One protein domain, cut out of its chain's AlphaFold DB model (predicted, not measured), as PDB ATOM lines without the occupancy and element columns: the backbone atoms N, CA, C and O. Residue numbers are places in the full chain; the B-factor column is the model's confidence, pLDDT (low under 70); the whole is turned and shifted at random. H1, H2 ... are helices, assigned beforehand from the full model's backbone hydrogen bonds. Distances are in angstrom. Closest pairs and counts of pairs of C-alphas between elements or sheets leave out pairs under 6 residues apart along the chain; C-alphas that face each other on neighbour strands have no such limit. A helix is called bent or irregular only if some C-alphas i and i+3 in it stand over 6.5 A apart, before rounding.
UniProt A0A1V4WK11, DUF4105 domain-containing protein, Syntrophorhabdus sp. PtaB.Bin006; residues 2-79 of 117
ATOM      1  N   TYR A   2     171.363 221.748 292.228       92.12
ATOM      2  CA  TYR A   2     171.321 222.745 293.297       92.12
ATOM      3  C   TYR A   2     169.889 223.255 293.468       92.12
ATOM      4  O   TYR A   2     169.184 223.446 292.475       92.12
ATOM      5  N   ARG A   3     169.460 223.472 294.711       91.44
ATOM      6  CA  ARG A   3     168.196 224.140 295.031       91.44
ATOM      7  C   ARG A   3     168.447 225.642 295.156       91.44
ATOM      8  O   ARG A   3     169.470 226.049 295.696       91.44
ATOM      9  N   THR A   4     167.526 226.443 294.639       89.25
ATOM     10  CA  THR A   4     167.636 227.908 294.584       89.25
ATOM     11  C   THR A   4     166.581 228.559 295.470       89.25
ATOM     12  O   THR A   4     165.497 227.998 295.611       89.25
ATOM     13  N   ARG A   5     166.846 229.771 295.968       87.00
ATOM     14  CA  ARG A   5     165.877 230.602 296.714       87.00
ATOM     15  C   ARG A   5     164.838 231.312 295.832       87.00
ATOM     16  O   ARG A   5     164.024 232.082 296.332       87.00
ATOM     17  N   ILE A   6     164.850 231.075 294.517       83.62
ATOM     18  CA  ILE A   6     163.907 231.706 293.588       83.62
ATOM     19  C   ILE A   6     162.446 231.375 293.969       83.62
ATOM     20  O   ILE A   6     162.093 230.198 294.079       83.62
ATOM     21  N   PRO A   7     161.570 232.384 294.122       86.75
ATOM     22  CA  PRO A   7     160.141 232.156 294.294       86.75
ATOM     23  C   PRO A   7     159.543 231.413 293.095       86.75
ATOM     24  O   PRO A   7     159.897 231.695 291.946       86.75
ATOM     25  N   GLU A   8     158.586 230.520 293.349       87.75
ATOM     26  CA  GLU A   8     157.942 229.699 292.314       87.75
ATOM     27  C   GLU A   8     157.358 230.545 291.174       87.75
ATOM     28  O   GLU A   8     157.552 230.242 289.995       87.75
ATOM     29  N   GLU A   9     156.718 231.666 291.509       86.69
ATOM     30  CA  GLU A   9     156.155 232.581 290.519       86.69
ATOM     31  C   GLU A   9     157.229 233.131 289.564       86.69
ATOM     32  O   GLU A   9     157.035 233.158 288.343       86.69
ATOM     33  N   LYS A  10     158.393 233.525 290.101       81.69
ATOM     34  CA  LYS A  10     159.524 234.005 289.294       81.69
ATOM     35  C   LYS A  10     160.094 232.881 288.430       81.69
ATOM     36  O   LYS A  10     160.372 233.120 287.256       81.69
ATOM     37  N   ALA A  11     160.206 231.663 288.962       84.94
ATOM     38  CA  ALA A  11     160.650 230.499 288.196       84.94
ATOM     39  C   ALA A  11     159.709 230.192 287.019       84.94
ATOM     40  O   ALA A  11     160.169 229.980 285.895       84.94
ATOM     41  N   ARG A  12     158.389 230.243 287.242       86.44
ATOM     42  CA  ARG A  12     157.381 230.036 286.194       86.44
ATOM     43  C   ARG A  12     157.464 231.104 285.109       86.44
ATOM     44  O   ARG A  12     157.468 230.769 283.925       86.44
ATOM     45  N   ARG A  13     157.552 232.384 285.489       83.19
ATOM     46  CA  ARG A  13     157.704 233.489 284.526       83.19
ATOM     47  C   ARG A  13     158.978 233.327 283.695       83.19
ATOM     48  O   ARG A  13     158.913 233.419 282.472       83.19
ATOM     49  N   PHE A  14     160.101 233.011 284.342       79.44
ATOM     50  CA  PHE A  14     161.372 232.746 283.671       79.44
ATOM     51  C   PHE A  14     161.261 231.607 282.650       79.44
ATOM     52  O   PHE A  14     161.697 231.755 281.510       79.44
ATOM     53  N   PHE A  15     160.634 230.491 283.033       84.31
ATOM     54  CA  PHE A  15     160.431 229.347 282.146       84.31
ATOM     55  C   PHE A  15     159.623 229.719 280.897       84.31
ATOM     56  O   PHE A  15     160.021 229.391 279.781       84.31
ATOM     57  N   ILE A  16     158.515 230.448 281.069       88.12
ATOM     58  CA  ILE A  16     157.667 230.870 279.947       88.12
ATOM     59  C   ILE A  16     158.410 231.825 279.005       88.12
ATOM     60  O   ILE A  16     158.297 231.666 277.789       88.12
ATOM     61  N   GLU A  17     159.197 232.770 279.523       83.19
ATOM     62  CA  GLU A  17     160.039 233.629 278.676       83.19
ATOM     63  C   GLU A  17     161.063 232.822 277.877       83.19
ATOM     64  O   GLU A  17     161.234 233.042 276.677       83.19
ATOM     65  N   TYR A  18     161.679 231.822 278.503       80.25
ATOM     66  CA  TYR A  18     162.633 230.956 277.822       80.25
ATOM     67  C   TYR A  18     161.972 230.160 276.681       80.25
ATOM     68  O   TYR A  18     162.498 230.098 275.569       80.25
ATOM     69  N   VAL A  19     160.765 229.623 276.906       87.81
ATOM     70  CA  VAL A  19     159.968 228.943 275.866       87.81
ATOM     71  C   VAL A  19     159.597 229.898 274.727       87.81
ATOM     72  O   VAL A  19     159.687 229.527 273.555       87.81
ATOM     73  N   ARG A  20     159.212 231.143 275.037       85.31
ATOM     74  CA  ARG A  20     158.929 232.173 274.021       85.31
ATOM     75  C   ARG A  20     160.158 232.463 273.169       85.31
ATOM     76  O   ARG A  20     160.038 232.516 271.945       85.31
ATOM     77  N   GLN A  21     161.328 232.598 273.793       81.50
ATOM     78  CA  GLN A  21     162.585 232.802 273.080       81.50
ATOM     79  C   GLN A  21     162.893 231.630 272.136       81.50
ATOM     80  O   GLN A  21     163.176 231.865 270.962       81.50
ATOM     81  N   ILE A  22     162.775 230.383 272.603       84.12
ATOM     82  CA  ILE A  22     162.978 229.185 271.768       84.12
ATOM     83  C   ILE A  22     162.019 229.182 270.569       84.12
ATOM     84  O   ILE A  22     162.441 229.002 269.426       84.12
ATOM     85  N   ASN A  23     160.732 229.444 270.809       88.62
ATOM     86  CA  ASN A  23     159.726 229.490 269.749       88.62
ATOM     87  C   ASN A  23     159.981 230.619 268.742       88.62
ATOM     88  O   ASN A  23     159.725 230.444 267.549       88.62
ATOM     89  N   ARG A  24     160.512 231.765 269.187       87.06
ATOM     90  CA  ARG A  24     160.927 232.853 268.294       87.06
ATOM     91  C   ARG A  24     162.122 232.440 267.437       87.06
ATOM     92  O   ARG A  24     162.055 232.625 266.227       87.06
ATOM     93  N   MET A  25     163.146 231.819 268.025       85.62
ATOM     94  CA  MET A  25     164.327 231.341 267.290       85.62
ATOM     95  C   MET A  25     163.976 230.295 266.224       85.62
ATOM     96  O   MET A  25     164.590 230.272 265.162       85.62
ATOM     97  N   LYS A  26     162.939 229.475 266.455       87.12
ATOM     98  CA  LYS A  26     162.415 228.547 265.438       87.12
ATOM     99  C   LYS A  26     161.895 229.267 264.187       87.12
ATOM    100  O   LYS A  26     162.009 228.733 263.090       87.12
ATOM    101  N   ARG A  27     161.279 230.444 264.346       89.75
ATOM    102  CA  ARG A  27     160.712 231.234 263.233       89.75
ATOM    103  C   ARG A  27     161.746 232.164 262.609       89.75
ATOM    104  O   ARG A  27     161.713 232.397 261.406       89.75
ATOM    105  N   THR A  28     162.636 232.706 263.430       87.69
ATOM    106  CA  THR A  28     163.667 233.661 263.033       87.69
ATOM    107  C   THR A  28     164.986 233.209 263.646       87.69
ATOM    108  O   THR A  28     165.225 233.497 264.821       87.69
ATOM    109  N   PRO A  29     165.821 232.477 262.888       81.88
ATOM    110  CA  PRO A  29     167.115 232.019 263.372       81.88
ATOM    111  C   PRO A  29     167.960 233.195 263.866       81.88
ATOM    112  O   PRO A  29     168.014 234.245 263.228       81.88
ATOM    113  N   GLU A  30     168.627 233.010 265.000       79.25
ATOM    114  CA  GLU A  30     169.573 233.981 265.547       79.25
ATOM    115  C   GLU A  30     170.998 233.449 265.409       79.25
ATOM    116  O   GLU A  30     171.239 232.244 265.508       79.25
ATOM    117  N   TRP A  31     171.957 234.351 265.198       73.06
ATOM    118  CA  TRP A  31     173.370 233.989 265.196       73.06
ATOM    119  C   TRP A  31     173.805 233.542 266.594       73.06
ATOM    120  O   TRP A  31     173.725 234.308 267.553       73.06
ATOM    121  N   TYR A  32     174.291 232.304 266.697       64.81
ATOM    122  CA  TYR A  32     174.786 231.741 267.947       64.81
ATOM    123  C   TYR A  32     176.275 232.048 268.107       64.81
ATOM    124  O   TYR A  32     177.108 231.545 267.356       64.81
ATOM    125  N   ASN A  33     176.621 232.862 269.101       60.34
ATOM    126  CA  ASN A  33     178.007 233.123 269.469       60.34
ATOM    127  C   ASN A  33     178.244 232.593 270.883       60.34
ATOM    128  O   ASN A  33     177.671 233.099 271.839       60.34
ATOM    129  N   THR A  34     179.110 231.595 271.045       56.53
ATOM    130  CA  THR A  34     179.367 230.932 272.336       56.53
ATOM    131  C   THR A  34     179.816 231.897 273.448       56.53
ATOM    132  O   THR A  34     179.584 231.628 274.627       56.53
ATOM    133  N   LEU A  35     180.404 233.049 273.108       54.25
ATOM    134  CA  LEU A  35     180.799 234.070 274.086       54.25
ATOM    135  C   LEU A  35     179.620 234.927 274.574       54.25
ATOM    136  O   LEU A  35     179.651 235.403 275.706       54.25
ATOM    137  N   THR A  36     178.578 235.122 273.760       54.91
ATOM    138  CA  THR A  36     177.433 235.999 274.090       54.91
ATOM    139  C   THR A  36     176.109 235.250 274.258       54.91
ATOM    140  O   THR A  36     175.201 235.741 274.926       54.91
ATOM    141  N   THR A  37     175.998 234.033 273.728       55.56
ATOM    142  CA  THR A  37     174.770 233.230 273.597       55.56
ATOM    143  C   THR A  37     174.926 231.822 274.186       55.56
ATOM    144  O   THR A  37     174.353 230.866 273.679       55.56
ATOM    145  N   ASN A  38     175.683 231.656 275.272       60.44
ATOM    146  CA  ASN A  38     175.782 230.363 275.957       60.44
ATOM    147  C   ASN A  38     174.685 230.168 277.016       60.44
ATOM    148  O   ASN A  38     173.897 231.069 277.314       60.44
ATOM    149  N   CYS A  39     174.644 228.970 277.606       59.19
ATOM    150  CA  CYS A  39     173.676 228.616 278.645       59.19
ATOM    151  C   CYS A  39     173.679 229.610 279.820       59.19
ATOM    152  O   CYS A  39     172.628 229.876 280.385       59.19
ATOM    153  N   THR A  40     174.819 230.206 280.170       54.06
ATOM    154  CA  THR A  40     174.952 231.104 281.326       54.06
ATOM    155  C   THR A  40     174.689 232.566 280.974       54.06
ATOM    156  O   THR A  40     173.975 233.238 281.717       54.06
ATOM    157  N   THR A  41     175.158 233.064 279.828       59.06
ATOM    158  CA  THR A  41     174.861 234.433 279.373       59.06
ATOM    159  C   THR A  41     173.386 234.597 279.005       59.06
ATOM    160  O   THR A  41     172.791 235.633 279.314       59.06
ATOM    161  N   ASN A  42     172.755 233.557 278.444       58.72
ATOM    162  CA  ASN A  42     171.311 233.538 278.214       58.72
ATOM    163  C   ASN A  42     170.533 233.596 279.531       58.72
ATOM    164  O   ASN A  42     169.633 234.429 279.648       58.72
ATOM    165  N   ILE A  43     170.904 232.792 280.534       59.78
ATOM    166  CA  ILE A  43     170.271 232.837 281.860       59.78
ATOM    167  C   ILE A  43     170.460 234.215 282.500       59.78
ATOM    168  O   ILE A  43     169.475 234.801 282.929       59.78
ATOM    169  N   VAL A  44     171.671 234.784 282.512       59.97
ATOM    170  CA  VAL A  44     171.920 236.114 283.103       59.97
ATOM    171  C   VAL A  44     171.105 237.206 282.420       59.97
ATOM    172  O   VAL A  44     170.537 238.051 283.108       59.97
ATOM    173  N   ARG A  45     170.985 237.185 281.087       59.84
ATOM    174  CA  ARG A  45     170.132 238.128 280.345       59.84
ATOM    175  C   ARG A  45     168.674 238.065 280.814       59.84
ATOM    176  O   ARG A  45     168.068 239.108 281.035       59.84
ATOM    177  N   HIS A  46     168.138 236.864 281.017       56.91
ATOM    178  CA  HIS A  46     166.762 236.683 281.486       56.91
ATOM    179  C   HIS A  46     166.625 237.033 282.976       56.91
ATOM    180  O   HIS A  46     165.739 237.787 283.349       56.91
ATOM    181  N   VAL A  47     167.541 236.576 283.835       58.03
ATOM    182  CA  VAL A  47     167.543 236.853 285.283       58.03
ATOM    183  C   VAL A  47     167.663 238.358 285.577       58.03
ATOM    184  O   VAL A  47     167.003 238.857 286.489       58.03
ATOM    185  N   ARG A  48     168.424 239.113 284.768       57.16
ATOM    186  CA  ARG A  48     168.474 240.588 284.825       57.16
ATOM    187  C   ARG A  48     167.147 241.241 284.463       57.16
ATOM    188  O   ARG A  48     166.734 242.168 285.151       57.16
ATOM    189  N   ALA A  49     166.461 240.739 283.436       55.19
ATOM    190  CA  ALA A  49     165.138 241.232 283.051       55.19
ATOM    191  C   ALA A  49     164.079 241.020 284.156       55.19
ATOM    192  O   ALA A  49     163.086 241.739 284.200       55.19
ATOM    193  N   PHE A  50     164.318 240.086 285.087       49.31
ATOM    194  CA  PHE A  50     163.452 239.798 286.237       49.31
ATOM    195  C   PHE A  50     163.894 240.454 287.563       49.31
ATOM    196  O   PHE A  50     163.399 240.076 288.629       49.31
ATOM    197  N   GLY A  51     164.788 241.448 287.518       43.72
ATOM    198  CA  GLY A  51     165.099 242.307 288.671       43.72
ATOM    199  C   GLY A  51     166.131 241.752 289.658       43.72
ATOM    200  O   GLY A  51     166.184 242.197 290.799       43.72
ATOM    201  N   SER A  52     166.952 240.777 289.258       53.16
ATOM    202  CA  SER A  52     168.058 240.288 290.093       53.16
ATOM    203  C   SER A  52     169.272 241.227 290.041       53.16
ATOM    204  O   SER A  52     169.721 241.610 288.956       53.16
ATOM    205  N   HIS A  53     169.864 241.531 291.204       54.62
ATOM    206  CA  HIS A  53     171.116 242.288 291.366       54.62
ATOM    207  C   HIS A  53     172.369 241.494 290.929       54.62
ATOM    208  O   HIS A  53     173.369 241.423 291.643       54.62
ATOM    209  N   THR A  54     172.343 240.887 289.741       55.22
ATOM    210  CA  THR A  54     173.495 240.161 289.176       55.22
ATOM    211  C   THR A  54     174.633 241.124 288.824       55.22
ATOM    212  O   THR A  54     174.689 241.707 287.734       55.22
ATOM    213  N   ARG A  55     175.581 241.283 289.755       58.22
ATOM    214  CA  ARG A  55     176.825 242.044 289.549       58.22
ATOM    215  C   ARG A  55     177.663 241.394 288.448       58.22
ATOM    216  O   ARG A  55     177.859 240.185 288.466       58.22
ATOM    217  N   TYR A  56     178.176 242.168 287.496       56.03
ATOM    218  CA  TYR A  56     179.046 241.633 286.442       56.03
ATOM    219  C   TYR A  56     180.200 240.805 287.038       56.03
ATOM    220  O   TYR A  56     180.947 241.291 287.881       56.03
ATOM    221  N   SER A  57     180.324 239.547 286.612       61.38
ATOM    222  CA  SER A  57     181.403 238.635 286.998       61.38
ATOM    223  C   SER A  57     181.859 237.870 285.765       61.38
ATOM    224  O   SER A  57     181.031 237.396 284.989       61.38
ATOM    225  N   TRP A  58     183.169 237.707 285.593       61.50
ATOM    226  CA  TRP A  58     183.744 236.897 284.513       61.50
ATOM    227  C   TRP A  58     183.234 235.443 284.539       61.50
ATOM    228  O   TRP A  58     183.146 234.797 283.498       61.50
ATOM    229  N   LYS A  59     182.785 234.959 285.709       62.53
ATOM    230  CA  LYS A  59     182.141 233.647 285.905       62.53
ATOM    231  C   LYS A  59     180.840 233.473 285.109       62.53
ATOM    232  O   LYS A  59     180.390 232.351 284.924       62.53
ATOM    233  N   ILE A  60     180.245 234.560 284.617       59.00
ATOM    234  CA  ILE A  60     179.065 234.538 283.739       59.00
ATOM    235  C   ILE A  60     179.428 234.033 282.331       59.00
ATOM    236  O   ILE A  60     178.587 233.462 281.643       59.00
ATOM    237  N   LEU A  61     180.682 234.219 281.910       57.28
ATOM    238  CA  LEU A  61     181.176 233.778 280.605       57.28
ATOM    239  C   LEU A  61     181.563 232.291 280.606       57.28
ATOM    240  O   LEU A  61     181.535 231.651 279.560       57.28
ATOM    241  N   LEU A  62     181.881 231.733 281.780       66.69
ATOM    242  CA  LEU A  62     182.279 230.339 281.959       66.69
ATOM    243  C   LEU A  62     181.213 229.568 282.735       66.69
ATOM    244  O   LEU A  62     181.175 229.578 283.967       66.69
ATOM    245  N   SER A  63     180.375 228.839 282.006       62.62
ATOM    246  CA  SER A  63     179.202 228.149 282.551       62.62
ATOM    247  C   SER A  63     179.491 227.185 283.704       62.62
ATOM    248  O   SER A  63     178.657 227.032 284.599       62.62
ATOM    249  N   GLY A  64     180.697 226.609 283.759       72.19
ATOM    250  CA  GLY A  64     181.151 225.763 284.867       72.19
ATOM    251  C   GLY A  64     181.185 226.456 286.240       72.19
ATOM    252  O   GLY A  64     181.111 225.773 287.262       72.19
ATOM    253  N   TYR A  65     181.240 227.792 286.286       79.88
ATOM    254  CA  TYR A  65     181.253 228.574 287.528       79.88
ATOM    255  C   TYR A  65     179.880 229.105 287.943       79.88
ATOM    256  O   TYR A  65     179.764 229.682 289.025       79.88
ATOM    257  N   ALA A  66     178.832 228.895 287.141       80.69
ATOM    258  CA  ALA A  66     177.495 229.396 287.448       80.69
ATOM    259  C   ALA A  66     176.988 228.978 288.847       80.69
ATOM    260  O   ALA A  66     176.486 229.848 289.562       80.69
ATOM    261  N   PRO A  67     177.176 227.723 289.315       84.94
ATOM    262  CA  PRO A  67     176.756 227.348 290.665       84.94
ATOM    263  C   PRO A  67     177.555 228.052 291.764       84.94
ATOM    264  O   PRO A  67     176.988 228.445 292.778       84.94
ATOM    265  N   GLN A  68     178.861 228.241 291.560       86.88
ATOM    266  CA  GLN A  68     179.711 228.941 292.525       86.88
ATOM    267  C   GLN A  68     179.326 230.418 292.618       86.88
ATOM    268  O   GLN A  68     179.252 230.977 293.704       86.88
ATOM    269  N   TYR A  69     179.038 231.043 291.479       83.81
ATOM    270  CA  TYR A  69     178.586 232.425 291.437       83.81
ATOM    271  C   TYR A  69     177.213 232.600 292.108       83.81
ATOM    272  O   TYR A  69     177.033 233.527 292.890       83.81
ATOM    273  N   ALA A  70     176.267 231.679 291.891       83.94
ATOM    274  CA  ALA A  70     174.981 231.691 292.593       83.94
ATOM    275  C   ALA A  70     175.133 231.494 294.117       83.94
ATOM    276  O   ALA A  70     174.427 232.135 294.890       83.94
ATOM    277  N   TYR A  71     176.077 230.654 294.557       88.31
ATOM    278  CA  TYR A  71     176.425 230.511 295.976       88.31
ATOM    279  C   TYR A  71     176.967 231.824 296.562       88.31
ATOM    280  O   TYR A  71     176.519 232.255 297.618       88.31
ATOM    281  N   GLU A  72     177.885 232.492 295.854       86.88
ATOM    282  CA  GLU A  72     178.461 233.788 296.259       86.88
ATOM    283  C   GLU A  72     177.417 234.915 296.325       86.88
ATOM    284  O   GLU A  72     177.566 235.839 297.120       86.88
ATOM    285  N   LEU A  73     176.351 234.833 295.523       84.06
ATOM    286  CA  LEU A  73     175.210 235.753 295.578       84.06
ATOM    287  C   LEU A  73     174.205 235.427 296.694       84.06
ATOM    288  O   LEU A  73     173.253 236.180 296.877       84.06
ATOM    289  N   GLY A  74     174.381 234.322 297.423       86.62
ATOM    290  CA  GLY A  74     173.414 233.887 298.428       86.62
ATOM    291  C   GLY A  74     172.110 233.362 297.824       86.62
ATOM    292  O   GLY A  74     171.070 233.404 298.469       86.62
ATOM    293  N   GLU A  75     172.130 232.850 296.595       86.06
ATOM    294  CA  GLU A  75     170.939 232.285 295.942       86.06
ATOM    295  C   GLU A  75     170.781 230.773 296.202       86.06
ATOM    296  O   GLU A  75     169.748 230.183 295.877       86.06
ATOM    297  N   LEU A  76     171.805 230.137 296.788       91.31
ATOM    298  CA  LEU A  76     171.865 228.710 297.137       91.31
ATOM    299  C   LEU A  76     171.979 228.508 298.658       91.31
ATOM    300  O   LEU A  76     172.045 229.469 299.417       91.31
ATOM    301  N   GLU A  77     172.039 227.256 299.112       92.56
ATOM    302  CA  GLU A  77     172.351 226.930 300.509       92.56
ATOM    303  C   GLU A  77     173.764 227.424 300.867       92.56
ATOM    304  O   GLU A  77     174.722 227.089 300.177       92.56
ATOM    305  N   THR A  78     173.892 228.231 301.919       92.44
ATOM    306  CA  THR A  78     175.128 228.942 302.304       92.44
ATOM    307  C   THR A  78     175.599 228.628 303.724       92.44
ATOM    308  O   THR A  78     176.628 229.148 304.149       92.44
ATOM    309  N   THR A  79     174.874 227.787 304.466       93.00
ATOM    310  CA  THR A  79     175.253 227.331 305.818       93.00
ATOM    311  C   THR A  79     176.390 226.309 305.799       93.00
ATOM    312  O   THR A  79     177.086 226.145 306.799       93.00
TER     313      THR A  79
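This is residues 2 to 79 of the 117 residues of the protein "DUF4105 domain-containing protein" of Syntrophorhabdus sp. PtaB.Bin006 (UniProt A0A1V4WK11). A long helix, H1, runs along one side of a small helical body, with the short helix H2 set between it and a third helix, H3. The second part of H1, residues 19 to 27, sticks out beyond the body together with residues 28 to 33 of the link that folds back toward H2. The printed part has 78 residues with three named helices, H1, H2 and H3 along the chain, and no named strand; the class is all helix. The whole is only just compact, close to loose, with a radius of gyration of the C-alphas of 13.4 A, and it is elongated, spanning 45 by 28 by 20 A.

H1, residues 8 to 27, touches H2, residues 39 to 49, with its residues 14 to 18 alone. The closest C-alphas of the two are those of Phe 14 and His 46, 7.0 A apart. Their lines stand at a steep tilt of 62 degrees, and they run opposite ways. H2 and H3, residues 63 to 72, only just touch, with 3 pairs of C-alphas within 8 A; the closest are those of Thr 40 and Ser 63, 5.3 A apart. These two run the same way at a steep tilt of 43 degrees. H1 and H3 are apart. In H2 every O i to N i+4 pair is within hydrogen-bond range, while in H1 15 of 16 pairs are and in H3 4 of 6.

H1 begins at C-alpha 8, at (157.942, 229.699, 292.314), and ends at C-alpha 27, at (160.712, 231.234, 263.233), 29.3 A from first to last C-alpha. H2 runs from Cys 39 to Ala 49 and is 15.9 A long from first to last C-alpha. H3 runs from Ser 63 to Glu 72, 14.8 A from first to last C-alpha, and ends at C-alpha 72, at (178.461, 233.788, 296.259). H3 is irregular: C-alphas 64 and 67 are 7.4 A apart.

The two C-alphas farthest apart are those of Arg 27 and Thr 79, at 45.2 A. Without residues 19 to 33, which stand free, the body has 63 residues and spans 32 by 30 by 19 A. The printed part, residues 2 to 79, has no cut. The link from H1 to H2, with 11 residues, and the link from H2 to H3, with 13 residues, are both long. The mean pLDDT of the printed part is 74.0; residues 32 to 63 are under 70, and the mean pLDDT of H2 is 58.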